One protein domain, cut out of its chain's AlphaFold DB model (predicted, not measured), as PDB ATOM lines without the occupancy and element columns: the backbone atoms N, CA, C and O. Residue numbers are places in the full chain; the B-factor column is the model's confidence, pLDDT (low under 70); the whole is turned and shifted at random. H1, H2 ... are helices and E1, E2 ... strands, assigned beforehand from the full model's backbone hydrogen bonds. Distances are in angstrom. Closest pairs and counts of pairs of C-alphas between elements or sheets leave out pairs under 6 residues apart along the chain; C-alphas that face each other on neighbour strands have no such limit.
ATOM      1  N   HIS A 489     139.737 159.230 125.012       88.12
ATOM      2  CA  HIS A 489     140.637 160.275 125.498       88.12
ATOM      3  C   HIS A 489     140.058 160.870 126.779       88.12
ATOM      4  O   HIS A 489     139.097 161.641 126.766       88.12
ATOM      5  N   ILE A 490     140.649 160.493 127.906       86.81
ATOM      6  CA  ILE A 490     140.235 160.894 129.245       86.81
ATOM      7  C   ILE A 490     140.984 162.171 129.628       86.81
ATOM      8  O   ILE A 490     142.213 162.222 129.604       86.81
ATOM      9  N   GLN A 491     140.242 163.202 130.029       85.50
ATOM     10  CA  GLN A 491     140.804 164.453 130.539       85.50
ATOM     11  C   GLN A 491     140.837 164.417 132.070       85.50
ATOM     12  O   GLN A 491     139.832 164.098 132.709       85.50
ATOM     13  N   LYS A 492     141.981 164.746 132.668       79.75
ATOM     14  CA  LYS A 492     142.171 164.830 134.120       79.75
ATOM     15  C   LYS A 492     142.657 166.234 134.503       79.75
ATOM     16  O   LYS A 492     143.809 166.550 134.201       79.75
ATOM     17  N   PRO A 493     141.836 167.054 135.191       75.31
ATOM     18  CA  PRO A 493     140.418 166.844 135.528       75.31
ATOM     19  C   PRO A 493     139.490 166.885 134.295       75.31
ATOM     20  O   PRO A 493     139.866 167.399 133.243       75.31
ATOM     21  N   ALA A 494     138.276 166.338 134.412       76.81
ATOM     22  CA  ALA A 494     137.341 166.231 133.290       76.81
ATOM     23  C   ALA A 494     136.995 167.611 132.695       76.81
ATOM     24  O   ALA A 494     136.669 168.542 133.429       76.81
ATOM     25  N   GLY A 495     137.059 167.741 131.366       74.56
ATOM     26  CA  GLY A 495     136.740 168.982 130.650       74.56
ATOM     27  C   GLY A 495     137.832 170.063 130.678       74.56
ATOM     28  O   GLY A 495     137.582 171.178 130.224       74.56
ATOM     29  N   CYS A 496     139.040 169.773 131.178       78.44
ATOM     30  CA  CYS A 496     140.123 170.761 131.252       78.44
ATOM     31  C   CYS A 496     140.653 171.221 129.879       78.44
ATOM     32  O   CYS A 496     141.034 172.379 129.719       78.44
ATOM     33  N   TRP A 497     140.673 170.349 128.867       80.56
ATOM     34  CA  TRP A 497     141.103 170.706 127.510       80.56
ATOM     35  C   TRP A 497     139.988 171.413 126.744       80.56
ATOM     36  O   TRP A 497     140.223 172.436 126.099       80.56
ATOM     37  N   ASP A 498     138.760 170.929 126.902       79.38
ATOM     38  CA  ASP A 498     137.549 171.577 126.403       79.38
ATOM     39  C   ASP A 498     137.455 173.036 126.866       79.38
ATOM     40  O   ASP A 498     137.088 173.924 126.093       79.38
ATOM     41  N   ALA A 499     137.836 173.282 128.123       71.19
ATOM     42  CA  ALA A 499     137.886 174.608 128.709       71.19
ATOM     43  C   ALA A 499     138.839 175.546 127.969       71.19
ATOM     44  O   ALA A 499     138.479 176.683 127.688       71.19
ATOM     45  N   VAL A 500     140.022 175.072 127.577       75.94
ATOM     46  CA  VAL A 500     140.976 175.873 126.792       75.94
ATOM     47  C   VAL A 500     140.450 176.147 125.385       75.94
ATOM     48  O   VAL A 500     140.655 177.237 124.862       75.94
ATOM     49  N   GLN A 501     139.750 175.188 124.773       76.25
ATOM     50  CA  GLN A 501     139.219 175.352 123.416       76.25
ATOM     51  C   GLN A 501     138.048 176.338 123.329       76.25
ATOM     52  O   GLN A 501     137.868 176.971 122.290       76.25
ATOM     53  N   ARG A 502     137.239 176.447 124.391       70.19
ATOM     54  CA  ARG A 502     136.030 177.293 124.426       70.19
ATOM     55  C   ARG A 502     136.196 178.593 125.214       70.19
ATOM     56  O   ARG A 502     135.320 179.449 125.141       70.19
ATOM     57  N   SER A 503     137.274 178.718 125.983       65.31
ATOM     58  CA  SER A 503     137.571 179.877 126.828       65.31
ATOM     59  C   SER A 503     137.717 181.165 126.012       65.31
ATOM     60  O   SER A 503     138.320 181.188 124.940       65.31
ATOM     61  N   ASP A 504     137.226 182.267 126.578       62.62
ATOM     62  CA  ASP A 504     137.354 183.632 126.058       62.62
ATOM     63  C   ASP A 504     138.675 184.331 126.448       62.62
ATOM     64  O   ASP A 504     138.778 185.555 126.394       62.62
ATOM     65  N   GLY A 505     139.693 183.553 126.833       63.94
ATOM     66  CA  GLY A 505     140.973 184.045 127.365       63.94
ATOM     67  C   GLY A 505     141.132 183.875 128.881       63.94
ATOM     68  O   GLY A 505     142.011 184.485 129.476       63.94
ATOM     69  N   THR A 506     140.283 183.061 129.509       71.25
ATOM     70  CA  THR A 506     140.361 182.711 130.936       71.25
ATOM     71  C   THR A 506     141.294 181.510 131.170       71.25
ATOM     72  O   THR A 506     142.139 181.536 132.060       71.25
ATOM     73  N   CYS A 507     141.197 180.466 130.345       75.25
ATOM     74  CA  CYS A 507     142.080 179.294 130.357       75.25
ATOM     75  C   CYS A 507     143.105 179.331 129.220       75.25
ATOM     76  O   CYS A 507     142.741 179.513 128.055       75.25
ATOM     77  N   HIS A 508     144.373 179.088 129.555       76.06
ATOM     78  CA  HIS A 508     145.501 179.079 128.626       76.06
ATOM     79  C   HIS A 508     146.417 177.875 128.847       76.06
ATOM     80  O   HIS A 508     146.512 177.341 129.950       76.06
ATOM     81  N   MET A 509     147.127 177.483 127.789       82.75
ATOM     82  CA  MET A 509     148.262 176.563 127.852       82.75
ATOM     83  C   MET A 509     149.347 177.001 126.870       82.75
ATOM     84  O   MET A 509     149.037 177.620 125.850       82.75
ATOM     85  N   ASP A 510     150.594 176.612 127.130       81.19
ATOM     86  CA  ASP A 510     151.704 176.884 126.213       81.19
ATOM     87  C   ASP A 510     151.838 175.779 125.156       81.19
ATOM     88  O   ASP A 510     151.939 176.052 123.960       81.19
ATOM     89  N   LYS A 511     151.891 174.513 125.599       84.06
ATOM     90  CA  LYS A 511     152.063 173.336 124.730       84.06
ATOM     91  C   LYS A 511     151.745 172.024 125.445       84.06
ATOM     92  O   LYS A 511     151.886 171.924 126.662       84.06
ATOM     93  N   TRP A 512     151.450 170.984 124.670       87.25
ATOM     94  CA  TRP A 512     151.415 169.605 125.156       87.25
ATOM     95  C   TRP A 512     152.824 169.021 125.287       87.25
ATOM     96  O   TRP A 512     153.665 169.183 124.400       87.25
ATOM     97  N   VAL A 513     153.081 168.338 126.401       87.19
ATOM     98  CA  VAL A 513     154.309 167.576 126.646       87.19
ATOM     99  C   VAL A 513     153.927 166.116 126.901       87.19
ATOM    100  O   VAL A 513     153.267 165.837 127.906       87.19
ATOM    101  N   PRO A 514     154.308 165.179 126.017       85.94
ATOM    102  CA  PRO A 514     154.021 163.765 126.220       85.94
ATOM    103  C   PRO A 514     154.831 163.222 127.405       85.94
ATOM    104  O   PRO A 514     156.023 163.508 127.533       85.94
ATOM    105  N   THR A 515     154.182 162.454 128.278       85.50
ATOM    106  CA  THR A 515     154.784 161.872 129.493       85.50
ATOM    107  C   THR A 515     154.903 160.352 129.435       85.50
ATOM    108  O   THR A 515     155.794 159.799 130.074       85.50
ATOM    109  N   ASP A 516     154.053 159.679 128.658       85.00
ATOM    110  CA  ASP A 516     154.105 158.231 128.426       85.00
ATOM    111  C   ASP A 516     153.934 157.950 126.927       85.00
ATOM    112  O   ASP A 516     152.905 158.292 126.335       85.00
ATOM    113  N   GLN A 517     154.959 157.357 126.311       82.31
ATOM    114  CA  GLN A 517     155.005 157.028 124.888       82.31
ATOM    115  C   GLN A 517     155.570 155.625 124.680       82.31
ATOM    116  O   GLN A 517     156.551 155.233 125.313       82.31
ATOM    117  N   GLY A 518     154.980 154.882 123.744       81.31
ATOM    118  CA  GLY A 518     155.463 153.557 123.359       81.31
ATOM    119  C   GLY A 518     154.338 152.584 123.037       81.31
ATOM    120  O   GLY A 518     153.164 152.936 123.018       81.31
ATOM    121  N   THR A 519     154.695 151.327 122.792       78.38
ATOM    122  CA  THR A 519     153.747 150.302 122.326       78.38
ATOM    123  C   THR A 519     153.112 149.488 123.453       78.38
ATOM    124  O   THR A 519     152.195 148.715 123.198       78.38
ATOM    125  N   LYS A 520     153.612 149.597 124.696       77.06
ATOM    126  CA  LYS A 520     153.207 148.758 125.848       77.06
ATOM    127  C   LYS A 520     153.140 147.250 125.527       77.06
ATOM    128  O   LYS A 520     152.362 146.519 126.128       77.06
ATOM    129  N   ARG A 521     153.966 146.785 124.571       78.25
ATOM    130  CA  ARG A 521     153.987 145.402 124.043       78.25
ATOM    131  C   ARG A 521     152.632 144.920 123.493       78.25
ATOM    132  O   ARG A 521     152.384 143.718 123.425       78.25
ATOM    133  N   LEU A 522     151.766 145.849 123.090       82.12
ATOM    134  CA  LEU A 522     150.525 145.548 122.391       82.12
ATOM    135  C   LEU A 522     150.810 145.281 120.901       82.12
ATOM    136  O   LEU A 522     151.738 145.870 120.345       82.12
ATOM    137  N   PRO A 523     150.027 144.413 120.243       81.38
ATOM    138  CA  PRO A 523     150.152 144.158 118.813       81.38
ATOM    139  C   PRO A 523     149.695 145.360 117.974       81.38
ATOM    140  O   PRO A 523     148.778 146.088 118.363       81.38
ATOM    141  N   ASP A 524     150.264 145.507 116.773       79.81
ATOM    142  CA  ASP A 524     149.963 146.609 115.841       79.81
ATOM    143  C   ASP A 524     148.469 146.732 115.512       79.81
ATOM    144  O   ASP A 524     147.952 147.829 115.316       79.81
ATOM    145  N   SER A 525     147.738 145.612 115.517       77.50
ATOM    146  CA  SER A 525     146.288 145.590 115.303       77.50
ATOM    147  C   SER A 525     145.499 146.364 116.365       77.50
ATOM    148  O   SER A 525     144.421 146.859 116.057       77.50
ATOM    149  N   ILE A 526     146.017 146.467 117.594       78.56
ATOM    150  CA  ILE A 526     145.428 147.273 118.676       78.56
ATOM    151  C   ILE A 526     145.989 148.697 118.632       78.56
ATOM    152  O   ILE A 526     145.242 149.653 118.804       78.56
ATOM    153  N   LEU A 527     147.290 148.853 118.361       80.62
ATOM    154  CA  LEU A 527     147.938 150.168 118.316       80.62
ATOM    155  C   LEU A 527     147.356 151.073 117.220       80.62
ATOM    156  O   LEU A 527     147.185 152.264 117.451       80.62
ATOM    157  N   ASN A 528     146.977 150.507 116.070       80.69
ATOM    158  CA  ASN A 528     146.372 151.246 114.956       80.69
ATOM    159  C   ASN A 528     144.958 151.783 115.245       80.69
ATOM    160  O   ASN A 528     144.432 152.549 114.440       80.69
ATOM    161  N   LEU A 529     144.332 151.387 116.362       77.12
ATOM    162  CA  LEU A 529     143.065 151.976 116.808       77.12
ATOM    163  C   LEU A 529     143.262 153.366 117.426       77.12
ATOM    164  O   LEU A 529     142.323 154.156 117.431       77.12
ATOM    165  N   GLY A 530     144.459 153.661 117.946       77.06
ATOM    166  CA  GLY A 530     144.752 154.935 118.592       77.06
ATOM    167  C   GLY A 530     145.123 156.028 117.589       77.06
ATOM    168  O   GLY A 530     146.058 155.867 116.805       77.06
ATOM    169  N   GLY A 531     144.418 157.160 117.639       79.19
ATOM    170  CA  GLY A 531     144.742 158.357 116.853       79.19
ATOM    171  C   GLY A 531     145.835 159.230 117.495       79.19
ATOM    172  O   GLY A 531     146.449 158.842 118.491       79.19
ATOM    173  N   PRO A 532     146.096 160.445 116.983       82.06
ATOM    174  CA  PRO A 532     146.853 161.452 117.735       82.06
ATOM    175  C   PRO A 532     146.084 161.858 119.006       82.06
ATOM    176  O   PRO A 532     144.874 162.078 118.941       82.06
ATOM    177  N   LEU A 533     146.758 161.948 120.163       84.62
ATOM    178  CA  LEU A 533     146.101 162.290 121.443       84.62
ATOM    179  C   LEU A 533     145.749 163.785 121.546       84.62
ATOM    180  O   LEU A 533     144.806 164.172 122.225       84.62
ATOM    181  N   TYR A 534     146.519 164.639 120.875       83.94
ATOM    182  CA  TYR A 534     146.327 166.087 120.844       83.94
ATOM    183  C   TYR A 534     146.760 166.664 119.484       83.94
ATOM    184  O   TYR A 534     147.474 165.998 118.725       83.94
ATOM    185  N   PRO A 535     146.362 167.906 119.141       78.69
ATOM    186  CA  PRO A 535     146.764 168.534 117.883       78.69
ATOM    187  C   PRO A 535     148.290 168.662 117.776       78.69
ATOM    188  O   PRO A 535     148.919 169.344 118.584       78.69
ATOM    189  N   GLY A 536     148.886 168.016 116.771       76.25
ATOM    190  CA  GLY A 536     150.340 168.009 116.565       76.25
ATOM    191  C   GLY A 536     151.099 166.901 117.305       76.25
ATOM    192  O   GLY A 536     152.325 166.972 117.378       76.25
ATOM    193  N   ASP A 537     150.413 165.889 117.843       82.69
ATOM    194  CA  ASP A 537     151.052 164.671 118.357       82.69
ATOM    195  C   ASP A 537     151.766 163.914 117.222       82.69
ATOM    196  O   ASP A 537     151.145 163.485 116.249       82.69
ATOM    197  N   THR A 538     153.090 163.792 117.334       73.69
ATOM    198  CA  THR A 538     153.962 163.088 116.378       73.69
ATOM    199  C   THR A 538     154.499 161.767 116.932       73.69
ATOM    200  O   THR A 538     155.293 161.100 116.264       73.69
ATOM    201  N   GLY A 539     154.100 161.381 118.152       68.19
ATOM    202  CA  GLY A 539     154.482 160.107 118.753       68.19
ATOM    203  C   GLY A 539     153.804 158.927 118.054       68.19
ATOM    204  O   GLY A 539     152.665 159.031 117.612       68.19
ATOM    205  N   HIS A 540     154.487 157.778 117.979       71.38
ATOM    206  CA  HIS A 540     153.910 156.558 117.390       71.38
ATOM    207  C   HIS A 540     152.638 156.109 118.133       71.38
ATOM    208  O   HIS A 540     151.691 155.644 117.508       71.38
ATOM    209  N   LEU A 541     152.622 156.238 119.464       82.19
ATOM    210  CA  LEU A 541     151.413 156.194 120.283       82.19
ATOM    211  C   LEU A 541     151.694 156.890 121.626       82.19
ATOM    212  O   LEU A 541     152.562 156.444 122.385       82.19
ATOM    213  N   THR A 542     150.985 157.984 121.909       86.00
ATOM    214  CA  THR A 542     151.083 158.713 123.182       86.00
ATOM    215  C   THR A 542     149.964 158.261 124.117       86.00
ATOM    216  O   THR A 542     148.787 158.352 123.778       86.00
ATOM    217  N   TRP A 543     150.329 157.758 125.299       85.69
ATOM    218  CA  TRP A 543     149.378 157.286 126.311       85.69
ATOM    219  C   TRP A 543     148.985 158.377 127.291       85.69
ATOM    220  O   TRP A 543     147.852 158.397 127.762       85.69
ATOM    221  N   LYS A 544     149.927 159.263 127.625       89.94
ATOM    222  CA  LYS A 544     149.699 160.382 128.538       89.94
ATOM    223  C   LYS A 544     150.414 161.626 128.045       89.94
ATOM    224  O   LYS A 544     151.563 161.549 127.602       89.94
ATOM    225  N   ALA A 545     149.751 162.769 128.158       89.44
ATOM    226  CA  ALA A 545     150.325 164.074 127.863       89.44
ATOM    227  C   ALA A 545     149.865 165.110 128.888       89.44
ATOM    228  O   ALA A 545     148.689 165.165 129.237       89.44
ATOM    229  N   ASN A 546     150.790 165.947 129.347       88.62
ATOM    230  CA  ASN A 546     150.495 167.057 130.247       88.62
ATOM    231  C   ASN A 546     150.476 168.374 129.469       88.62
ATOM    232  O   ASN A 546     151.357 168.626 128.643       88.62
ATOM    233  N   ALA A 547     149.506 169.233 129.768       85.50
ATOM    234  CA  ALA A 547     149.484 170.603 129.279       85.50
ATOM    235  C   ALA A 547     150.474 171.438 130.101       85.50
ATOM    236  O   ALA A 547     150.259 171.707 131.284       85.50
ATOM    237  N   ASN A 548     151.587 171.827 129.484       81.81
ATOM    238  CA  ASN A 548     152.579 172.679 130.123       81.81
ATOM    239  C   ASN A 548     152.135 174.145 130.079       81.81
ATOM    240  O   ASN A 548     151.607 174.605 129.063       81.81
ATOM    241  N   GLY A 549     152.362 174.866 131.178       70.81
ATOM    242  CA  GLY A 549     151.887 176.244 131.331       70.81
ATOM    243  C   GLY A 549     150.362 176.353 131.366       70.81
ATOM    244  O   GLY A 549     149.826 177.396 131.011       70.81
ATOM    245  N   PHE A 550     149.663 175.274 131.735       76.94
ATOM    246  CA  PHE A 550     148.215 175.287 131.880       76.94
ATOM    247  C   PHE A 550     147.813 176.111 133.104       76.94
ATOM    248  O   PHE A 550     148.226 175.797 134.219       76.94
TER     249      PHE A 550
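Overview. This is residues 489 to 550 of the 1053 residues of an uncharacterized protein of Aeromonas sp. ARM81 (UniProt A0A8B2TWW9). A loose rod with an antiparallel ribbon of two strands, E2 and E3, in its middle, and with short helices H1 and H2 towards its opposite ends; the short strand E1 is near E3, and a long loop, residues 528 to 541, leads back from H2 to E3. Residues 501 to 506 stick out at one end and residues 521 to 526 at the other. The printed part has 62 residues, with two named helices and three named strands in the order E1, H1, E2, H2, E3; the class is mixed, helices and strands, though under half of the residues are in named elements. The radius of gyration of the C-alphas is 13.2 A, and the spans are 42 by 18 by 17 A.

Arrangement. Start at strand E1, residues 489 to 492, which pairs with no named strand. From it a tight link leads to helix H1, residues 496 to 502; their closest C-alphas, of Gln 491 and Trp 497, are 7.0 A apart. Go on to strand E2, residues 511 to 517, whose antiparallel neighbour is E3, residues 542 to 548, at 149 degrees between directions; look for N 513 and O 546 at 2.8 A and N 543 and O 516 at 2.8 A, within hydrogen-bond range. E1 and E3 are near each other, with 6 pairs of C-alphas within 10 A. Helix H2, residues 524 to 527, is apart from E1 and H1. In H1, 2 of 3 O i to N i+4 pairs are within hydrogen-bond range; H2 is too short for such a pair.

Along the chain. Find C-alpha 489 at (140.637, 160.275, 125.498), where E1 begins its 9.9 A; H1 is 10.3 A long. E2 runs 16.6 A from C-alpha 511 at (152.063, 173.336, 124.730), H2 covers 4.8 A, and E3 runs 15.7 A to C-alpha 548 at (152.579, 172.679, 130.123).

Size, cuts and confidence. The C-alphas farthest apart, of Asp 504 and Pro 523, are 42.1 A apart. The printed part has no cut, and the link from H2 to E3 is long. Mean pLDDT of the printed part is 79.4; residues 503 to 505 and 539 are under 70.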